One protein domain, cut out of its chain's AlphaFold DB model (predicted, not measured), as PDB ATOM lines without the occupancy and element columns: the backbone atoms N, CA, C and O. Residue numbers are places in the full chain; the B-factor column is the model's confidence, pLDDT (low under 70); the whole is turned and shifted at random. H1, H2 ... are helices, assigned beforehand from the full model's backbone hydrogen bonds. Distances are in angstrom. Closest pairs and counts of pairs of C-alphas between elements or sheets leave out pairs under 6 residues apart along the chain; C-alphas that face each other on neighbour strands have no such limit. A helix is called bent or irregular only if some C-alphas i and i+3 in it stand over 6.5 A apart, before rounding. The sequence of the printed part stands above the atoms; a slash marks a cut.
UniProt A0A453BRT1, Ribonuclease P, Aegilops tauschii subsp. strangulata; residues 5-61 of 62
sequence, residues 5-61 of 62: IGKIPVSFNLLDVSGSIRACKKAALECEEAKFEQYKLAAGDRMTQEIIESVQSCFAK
ATOM      1  N   ILE A   5     132.967 151.678 113.988       94.94
ATOM      2  CA  ILE A   5     134.106 151.851 113.081       94.94
ATOM      3  C   ILE A   5     133.530 152.040 111.678       94.94
ATOM      4  O   ILE A   5     132.852 151.162 111.140       94.94
ATOM      5  N   GLY A   6     133.755 153.220 111.096       94.56
ATOM      6  CA  GLY A   6     133.066 153.627 109.874       94.56
ATOM      7  C   GLY A   6     131.550 153.647 110.091       94.56
ATOM      8  O   GLY A   6     131.053 154.370 110.947       94.56
ATOM      9  N   LYS A   7     130.817 152.838 109.320       95.06
ATOM     10  CA  LYS A   7     129.353 152.698 109.431       95.06
ATOM     11  C   LYS A   7     128.915 151.440 110.195       95.06
ATOM     12  O   LYS A   7     127.728 151.135 110.216       95.06
ATOM     13  N   ILE A   8     129.852 150.700 110.791       95.56
ATOM     14  CA  ILE A   8     129.578 149.417 111.446       95.56
ATOM     15  C   ILE A   8     129.561 149.622 112.967       95.56
ATOM     16  O   ILE A   8     130.567 150.086 113.515       95.56
ATOM     17  N   PRO A   9     128.455 149.304 113.665       95.94
ATOM     18  CA  PRO A   9     128.406 149.358 115.121       95.94
ATOM     19  C   PRO A   9     129.305 148.275 115.722       95.94
ATOM     20  O   PRO A   9     129.335 147.146 115.237       95.94
ATOM     21  N   VAL A  10     130.036 148.619 116.780       95.12
ATOM     22  CA  VAL A  10     130.978 147.700 117.431       95.12
ATOM     23  C   VAL A  10     130.934 147.843 118.945       95.12
ATOM     24  O   VAL A  10     130.689 148.925 119.483       95.12
ATOM     25  N   SER A  11     131.228 146.741 119.623       93.56
ATOM     26  CA  SER A  11     131.489 146.684 121.057       93.56
ATOM     27  C   SER A  11     132.852 146.044 121.284       93.56
ATOM     28  O   SER A  11     133.132 144.982 120.730       93.56
ATOM     29  N   PHE A  12     133.675 146.670 122.119       88.56
ATOM     30  CA  PHE A  12     134.966 146.122 122.524       88.56
ATOM     31  C   PHE A  12     134.913 145.738 123.993       88.56
ATOM     32  O   PHE A  12     134.730 146.603 124.848       88.56
ATOM     33  N   ASN A  13     135.120 144.455 124.266       86.44
ATOM     34  CA  ASN A  13     135.386 143.963 125.608       86.44
ATOM     35  C   ASN A  13     136.904 143.886 125.754       86.44
ATOM     36  O   ASN A  13     137.534 142.974 125.222       86.44
ATOM     37  N   LEU A  14     137.495 144.898 126.386       87.56
ATOM     38  CA  LEU A  14     138.930 144.940 126.647       87.56
ATOM     39  C   LEU A  14     139.205 144.334 128.020       87.56
ATOM     40  O   LEU A  14     138.513 144.655 128.985       87.56
ATOM     41  N   LEU A  15     140.218 143.474 128.096       89.38
ATOM     42  CA  LEU A  15     140.742 142.994 129.366       89.38
ATOM     43  C   LEU A  15     141.702 144.047 129.923       89.38
ATOM     44  O   LEU A  15     142.630 144.460 129.226       89.38
ATOM     45  N   ASP A  16     141.475 144.475 131.162       90.69
ATOM     46  CA  ASP A  16     142.428 145.333 131.860       90.69
ATOM     47  C   ASP A  16     143.669 144.510 132.221       90.69
ATOM     48  O   ASP A  16     143.588 143.519 132.950       90.69
ATOM     49  N   VAL A  17     144.810 144.890 131.654       91.12
ATOM     50  CA  VAL A  17     146.096 144.215 131.838       91.12
ATOM     51  C   VAL A  17     147.131 145.231 132.290       91.12
ATOM     52  O   VAL A  17     147.307 146.285 131.680       91.12
ATOM     53  N   SER A  18     147.848 144.899 133.360       90.25
ATOM     54  CA  SER A  18     148.889 145.740 133.944       90.25
ATOM     55  C   SER A  18     150.238 145.015 133.965       90.25
ATOM     56  O   SER A  18     150.319 143.788 133.884       90.25
ATOM     57  N   GLY A  19     151.329 145.780 134.048       92.38
ATOM     58  CA  GLY A  19     152.693 145.247 134.080       92.38
ATOM     59  C   GLY A  19     153.465 145.441 132.773       92.38
ATOM     60  O   GLY A  19     153.268 146.408 132.044       92.38
ATOM     61  N   SER A  20     154.430 144.554 132.514       95.38
ATOM     62  CA  SER A  20     155.332 144.678 131.357       95.38
ATOM     63  C   SER A  20     154.702 144.170 130.057       95.38
ATOM     64  O   SER A  20     153.810 143.328 130.083       95.38
ATOM     65  N   ILE A  21     155.257 144.566 128.904       93.81
ATOM     66  CA  ILE A  21     154.849 144.044 127.583       93.81
ATOM     67  C   ILE A  21     154.873 142.507 127.548       93.81
ATOM     68  O   ILE A  21     154.004 141.894 126.936       93.81
ATOM     69  N   ARG A  22     155.829 141.866 128.240       93.62
ATOM     70  CA  ARG A  22     155.876 140.399 128.362       93.62
ATOM     71  C   ARG A  22     154.661 139.833 129.099       93.62
ATOM     72  O   ARG A  22     154.146 138.802 128.685       93.62
ATOM     73  N   ALA A  23     154.200 140.504 130.156       93.62
ATOM     74  CA  ALA A  23     152.998 140.099 130.884       93.62
ATOM     75  C   ALA A  23     151.748 140.257 130.005       93.62
ATOM     76  O   ALA A  23     150.945 139.333 129.928       93.62
ATOM     77  N   CYS A  24     151.642 141.362 129.259       93.06
ATOM     78  CA  CYS A  24     150.540 141.568 128.316       93.06
ATOM     79  C   CYS A  24     150.530 140.519 127.194       93.06
ATOM     80  O   CYS A  24     149.472 139.988 126.873       93.06
ATOM     81  N   LYS A  25     151.697 140.179 126.625       93.50
ATOM     82  CA  LYS A  25     151.825 139.112 125.617       93.50
ATOM     83  C   LYS A  25     151.395 137.753 126.158       93.50
ATOM     84  O   LYS A  25     150.658 137.044 125.486       93.50
ATOM     85  N   LYS A  26     151.816 137.418 127.381       94.00
ATOM     86  CA  LYS A  26     151.417 136.175 128.042       94.00
ATOM     87  C   LYS A  26     149.901 136.115 128.253       94.00
ATOM     88  O   LYS A  26     149.288 135.133 127.865       94.00
ATOM     89  N   ALA A  27     149.299 137.179 128.787       93.94
ATOM     90  CA  ALA A  27     147.849 137.249 128.974       93.94
ATOM     91  C   ALA A  27     147.083 137.159 127.639       93.94
ATOM     92  O   ALA A  27     146.033 136.524 127.565       93.94
ATOM     93  N   ALA A  28     147.616 137.763 126.571       92.62
ATOM     94  CA  ALA A  28     147.047 137.644 125.232       92.62
ATOM     95  C   ALA A  28     147.119 136.201 124.701       92.62
ATOM     96  O   ALA A  28     146.127 135.711 124.170       92.62
ATOM     97  N   LEU A  29     148.254 135.518 124.885       95.31
ATOM     98  CA  LEU A  29     148.424 134.119 124.487       95.31
ATOM     99  C   LEU A  29     147.454 133.195 125.240       95.31
ATOM    100  O   LEU A  29     146.726 132.445 124.602       95.31
ATOM    101  N   GLU A  30     147.373 133.313 126.568       94.69
ATOM    102  CA  GLU A  30     146.446 132.527 127.401       94.69
ATOM    103  C   GLU A  30     144.977 132.736 126.981       94.69
ATOM    104  O   GLU A  30     144.182 131.794 126.961       94.69
ATOM    105  N   CYS A  31     144.613 133.967 126.604       93.75
ATOM    106  CA  CYS A  31     143.276 134.289 126.104       93.75
ATOM    107  C   CYS A  31     142.974 133.597 124.762       93.75
ATOM    108  O   CYS A  31     141.904 133.002 124.600       93.75
ATOM    109  N   GLU A  32     143.906 133.642 123.804       94.62
ATOM    110  CA  GLU A  32     143.730 132.988 122.501       94.62
ATOM    111  C   GLU A  32     143.736 131.455 122.616       94.62
ATOM    112  O   GLU A  32     142.930 130.795 121.956       94.62
ATOM    113  N   GLU A  33     144.560 130.882 123.498       95.75
ATOM    114  CA  GLU A  33     144.548 129.446 123.806       95.75
ATOM    115  C   GLU A  33     143.185 129.013 124.363       95.75
ATOM    116  O   GLU A  33     142.560 128.096 123.824       95.75
ATOM    117  N   ALA A  34     142.663 129.714 125.375       95.19
ATOM    118  CA  ALA A  34     141.358 129.406 125.963       95.19
ATOM    119  C   ALA A  34     140.213 129.515 124.940       95.19
ATOM    120  O   ALA A  34     139.311 128.672 124.902       95.19
ATOM    121  N   LYS A  35     140.257 130.532 124.075       93.88
ATOM    122  CA  LYS A  35     139.296 130.710 122.982       93.88
ATOM    123  C   LYS A  35     139.376 129.569 121.968       93.88
ATOM    124  O   LYS A  35     138.340 129.102 121.491       93.88
ATOM    125  N   PHE A  36     140.581 129.105 121.645       95.06
ATOM    126  CA  PHE A  36     140.763 127.981 120.735       95.06
ATOM    127  C   PHE A  36     140.268 126.661 121.335       95.06
ATOM    128  O   PHE A  36     139.595 125.904 120.640       95.06
ATOM    129  N   GLU A  37     140.504 126.405 122.624       94.44
ATOM    130  CA  GLU A  37     139.943 125.238 123.320       94.44
ATOM    131  C   GLU A  37     138.411 125.203 123.240       94.44
ATOM    132  O   GLU A  37     137.826 124.180 122.879       94.44
ATOM    133  N   GLN A  38     137.750 126.339 123.477       94.94
ATOM    134  CA  GLN A  38     136.297 126.442 123.308       94.94
ATOM    135  C   GLN A  38     135.864 126.200 121.858       94.94
ATOM    136  O   GLN A  38     134.870 125.516 121.608       94.94
ATOM    137  N   TYR A  39     136.618 126.731 120.894       93.81
ATOM    138  CA  TYR A  39     136.336 126.513 119.482       93.81
ATOM    139  C   TYR A  39     136.472 125.038 119.085       93.81
ATOM    140  O   TYR A  39     135.624 124.547 118.346       93.81
ATOM    141  N   LYS A  40     137.461 124.302 119.612       93.12
ATOM    142  CA  LYS A  40     137.585 122.853 119.382       93.12
ATOM    143  C   LYS A  40     136.336 122.093 119.812       93.12
ATOM    144  O   LYS A  40     135.840 121.267 119.051       93.12
ATOM    145  N   LEU A  41     135.791 122.424 120.983       91.75
ATOM    146  CA  LEU A  41     134.553 121.817 121.479       91.75
ATOM    147  C   LEU A  41     133.349 122.146 120.585       91.75
ATOM    148  O   LEU A  41     132.523 121.276 120.326       91.75
ATOM    149  N   ALA A  42     133.252 123.384 120.093       94.06
ATOM    150  CA  ALA A  42     132.141 123.822 119.246       94.06
ATOM    151  C   ALA A  42     132.228 123.309 117.797       94.06
ATOM    152  O   ALA A  42     131.202 123.066 117.162       94.06
ATOM    153  N   ALA A  43     133.439 123.170 117.256       92.44
ATOM    154  CA  ALA A  43     133.676 122.748 115.878       92.44
ATOM    155  C   ALA A  43     133.469 121.237 115.674       92.44
ATOM    156  O   ALA A  43     133.143 120.826 114.556       92.44
ATOM    157  N   GLY A  44     133.645 120.430 116.729       89.50
ATOM    158  CA  GLY A  44     133.501 118.974 116.677       89.50
ATOM    159  C   GLY A  44     134.365 118.361 115.573       89.50
ATOM    160  O   GLY A  44     135.538 118.704 115.432       89.50
ATOM    161  N   ASP A  45     133.756 117.525 114.729       89.25
ATOM    162  CA  ASP A  45     134.426 116.788 113.644       89.25
ATOM    163  C   ASP A  45     135.065 117.676 112.562       89.25
ATOM    164  O   ASP A  45     135.847 117.202 111.739       89.25
ATOM    165  N   ARG A  46     134.751 118.979 112.535       90.19
ATOM    166  CA  ARG A  46     135.382 119.936 111.608       90.19
ATOM    167  C   ARG A  46     136.799 120.316 112.033       90.19
ATOM    168  O   ARG A  46     137.498 120.980 111.270       90.19
ATOM    169  N   MET A  47     137.203 119.952 113.248       93.38
ATOM    170  CA  MET A  47     138.541 120.205 113.753       93.38
ATOM    171  C   MET A  47     139.506 119.142 113.236       93.38
ATOM    172  O   MET A  47     139.607 118.053 113.797       93.38
ATOM    173  N   THR A  48     140.217 119.462 112.159       92.81
ATOM    174  CA  THR A  48     141.245 118.570 111.621       92.81
ATOM    175  C   THR A  48     142.591 118.808 112.299       92.81
ATOM    176  O   THR A  48     142.844 119.867 112.885       92.81
ATOM    177  N   GLN A  49     143.478 117.821 112.200       92.56
ATOM    178  CA  GLN A  49     144.815 117.900 112.777       92.56
ATOM    179  C   GLN A  49     145.638 119.041 112.157       92.56
ATOM    180  O   GLN A  49     146.346 119.749 112.870       92.56
ATOM    181  N   GLU A  50     145.471 119.299 110.857       94.94
ATOM    182  CA  GLU A  50     146.156 120.388 110.157       94.94
ATOM    183  C   GLU A  50     145.761 121.765 110.712       94.94
ATOM    184  O   GLU A  50     146.600 122.660 110.832       94.94
ATOM    185  N   ILE A  51     144.487 121.941 111.090       93.06
ATOM    186  CA  ILE A  51     143.999 123.184 111.702       93.06
ATOM    187  C   ILE A  51     144.624 123.365 113.087       93.06
ATOM    188  O   ILE A  51     145.087 124.460 113.410       93.06
ATOM    189  N   ILE A  52     144.674 122.300 113.892       93.81
ATOM    190  CA  ILE A  52     145.274 122.333 115.232       93.81
ATOM    191  C   ILE A  52     146.753 122.727 115.147       93.81
ATOM    192  O   ILE A  52     147.185 123.648 115.840       93.81
ATOM    193  N   GLU A  53     147.515 122.084 114.264       95.38
ATOM    194  CA  GLU A  53     148.943 122.358 114.081       95.38
ATOM    195  C   GLU A  53     149.199 123.778 113.564       95.38
ATOM    196  O   GLU A  53     150.108 124.467 114.036       95.38
ATOM    197  N   SER A  54     148.363 124.256 112.637       94.56
ATOM    198  CA  SER A  54     148.450 125.626 112.126       94.56
ATOM    199  C   SER A  54     148.255 126.660 113.238       94.56
ATOM    200  O   SER A  54     149.034 127.612 113.350       94.56
ATOM    201  N   VAL A  55     147.260 126.455 114.108       94.31
ATOM    202  CA  VAL A  55     146.984 127.358 115.232       94.31
ATOM    203  C   VAL A  55     148.111 127.319 116.265       94.31
ATOM    204  O   VAL A  55     148.590 128.375 116.679       94.31
ATOM    205  N   GLN A  56     148.615 126.134 116.617       93.19
ATOM    206  CA  GLN A  56     149.758 125.994 117.528       93.19
ATOM    207  C   GLN A  56     151.021 126.684 116.985       93.19
ATOM    208  O   GLN A  56     151.737 127.356 117.730       93.19
ATOM    209  N   SER A  57     151.271 126.597 115.675       94.94
ATOM    210  CA  SER A  57     152.369 127.324 115.025       94.94
ATOM    211  C   SER A  57     152.202 128.846 115.116       94.94
ATOM    212  O   SER A  57     153.187 129.570 115.266       94.94
ATOM    213  N   CYS A  58     150.967 129.352 115.043       93.56
ATOM    214  CA  CYS A  58     150.681 130.772 115.243       93.56
ATOM    215  C   CYS A  58     150.927 131.211 116.691       93.56
ATOM    216  O   CYS A  58     151.531 132.262 116.899       93.56
ATOM    217  N   PHE A  59     150.535 130.402 117.675       93.69
ATOM    218  CA  PHE A  59     150.777 130.686 119.092       93.69
ATOM    219  C   PHE A  59     152.263 130.810 119.425       93.69
ATOM    220  O   PHE A  59     152.654 131.730 120.137       93.69
ATOM    221  N   ALA A  60     153.114 129.985 118.814       90.69
ATOM    222  CA  ALA A  60     154.563 130.066 118.996       90.69
ATOM    223  C   ALA A  60     155.204 131.384 118.500       90.69
ATOM    224  O   ALA A  60     156.377 131.632 118.778       90.69
ATOM    225  N   LYS A  61     154.475 132.219 117.744       87.69
ATOM    226  CA  LYS A  61     154.969 133.499 117.203       87.69
ATOM    227  C   LYS A  61     154.600 134.717 118.062       87.69
ATOM    228  O   LYS A  61     155.057 135.819 117.746       87.69
TER     229      LYS A  61
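This is residues 5 to 61 of the 62 residues of the protein "Ribonuclease P" of Aegilops tauschii subsp. strangulata (UniProt A0A453BRT1). An extended arm, of which residues 5 to 14 stick out free, leads into one long helix, H1, and makes a V with it; the shorter H2 then folds back loosely beside H1. The 57 printed residues hold two named helices, H1 then H2, and no named strand: all helix. The whole is loose, radius of gyration of the C-alphas 14.8 A, and flat, spanning 35 by 34 by 18 A.

H1, residues 21 to 46, and H2, residues 49 to 59, are close but not clearly touching; their closest C-alphas, Leu 29 and Phe 59, are 6.8 A apart. They run opposite ways at a shallow tilt of 11 degrees. Every O i to N i+4 pair is within hydrogen-bond range in H2, and 20 of 22 in H1.

H1 measures 34.9 A from C-alpha 21 at (154.849, 144.044, 127.583) to C-alpha 46. It has a kink of 50 degrees near residue 40 and is irregular, C-alphas 42 and 45 being 9.3 A apart. H2 measures 15.5 A and ends at C-alpha 59, (150.777, 130.686, 119.092).

The C-alphas farthest apart, Gly 19 and Asp 45, are 39.5 A apart. The printed part has no cut, and the link from H1 to H2 is tight. No printed residue is under pLDDT 70.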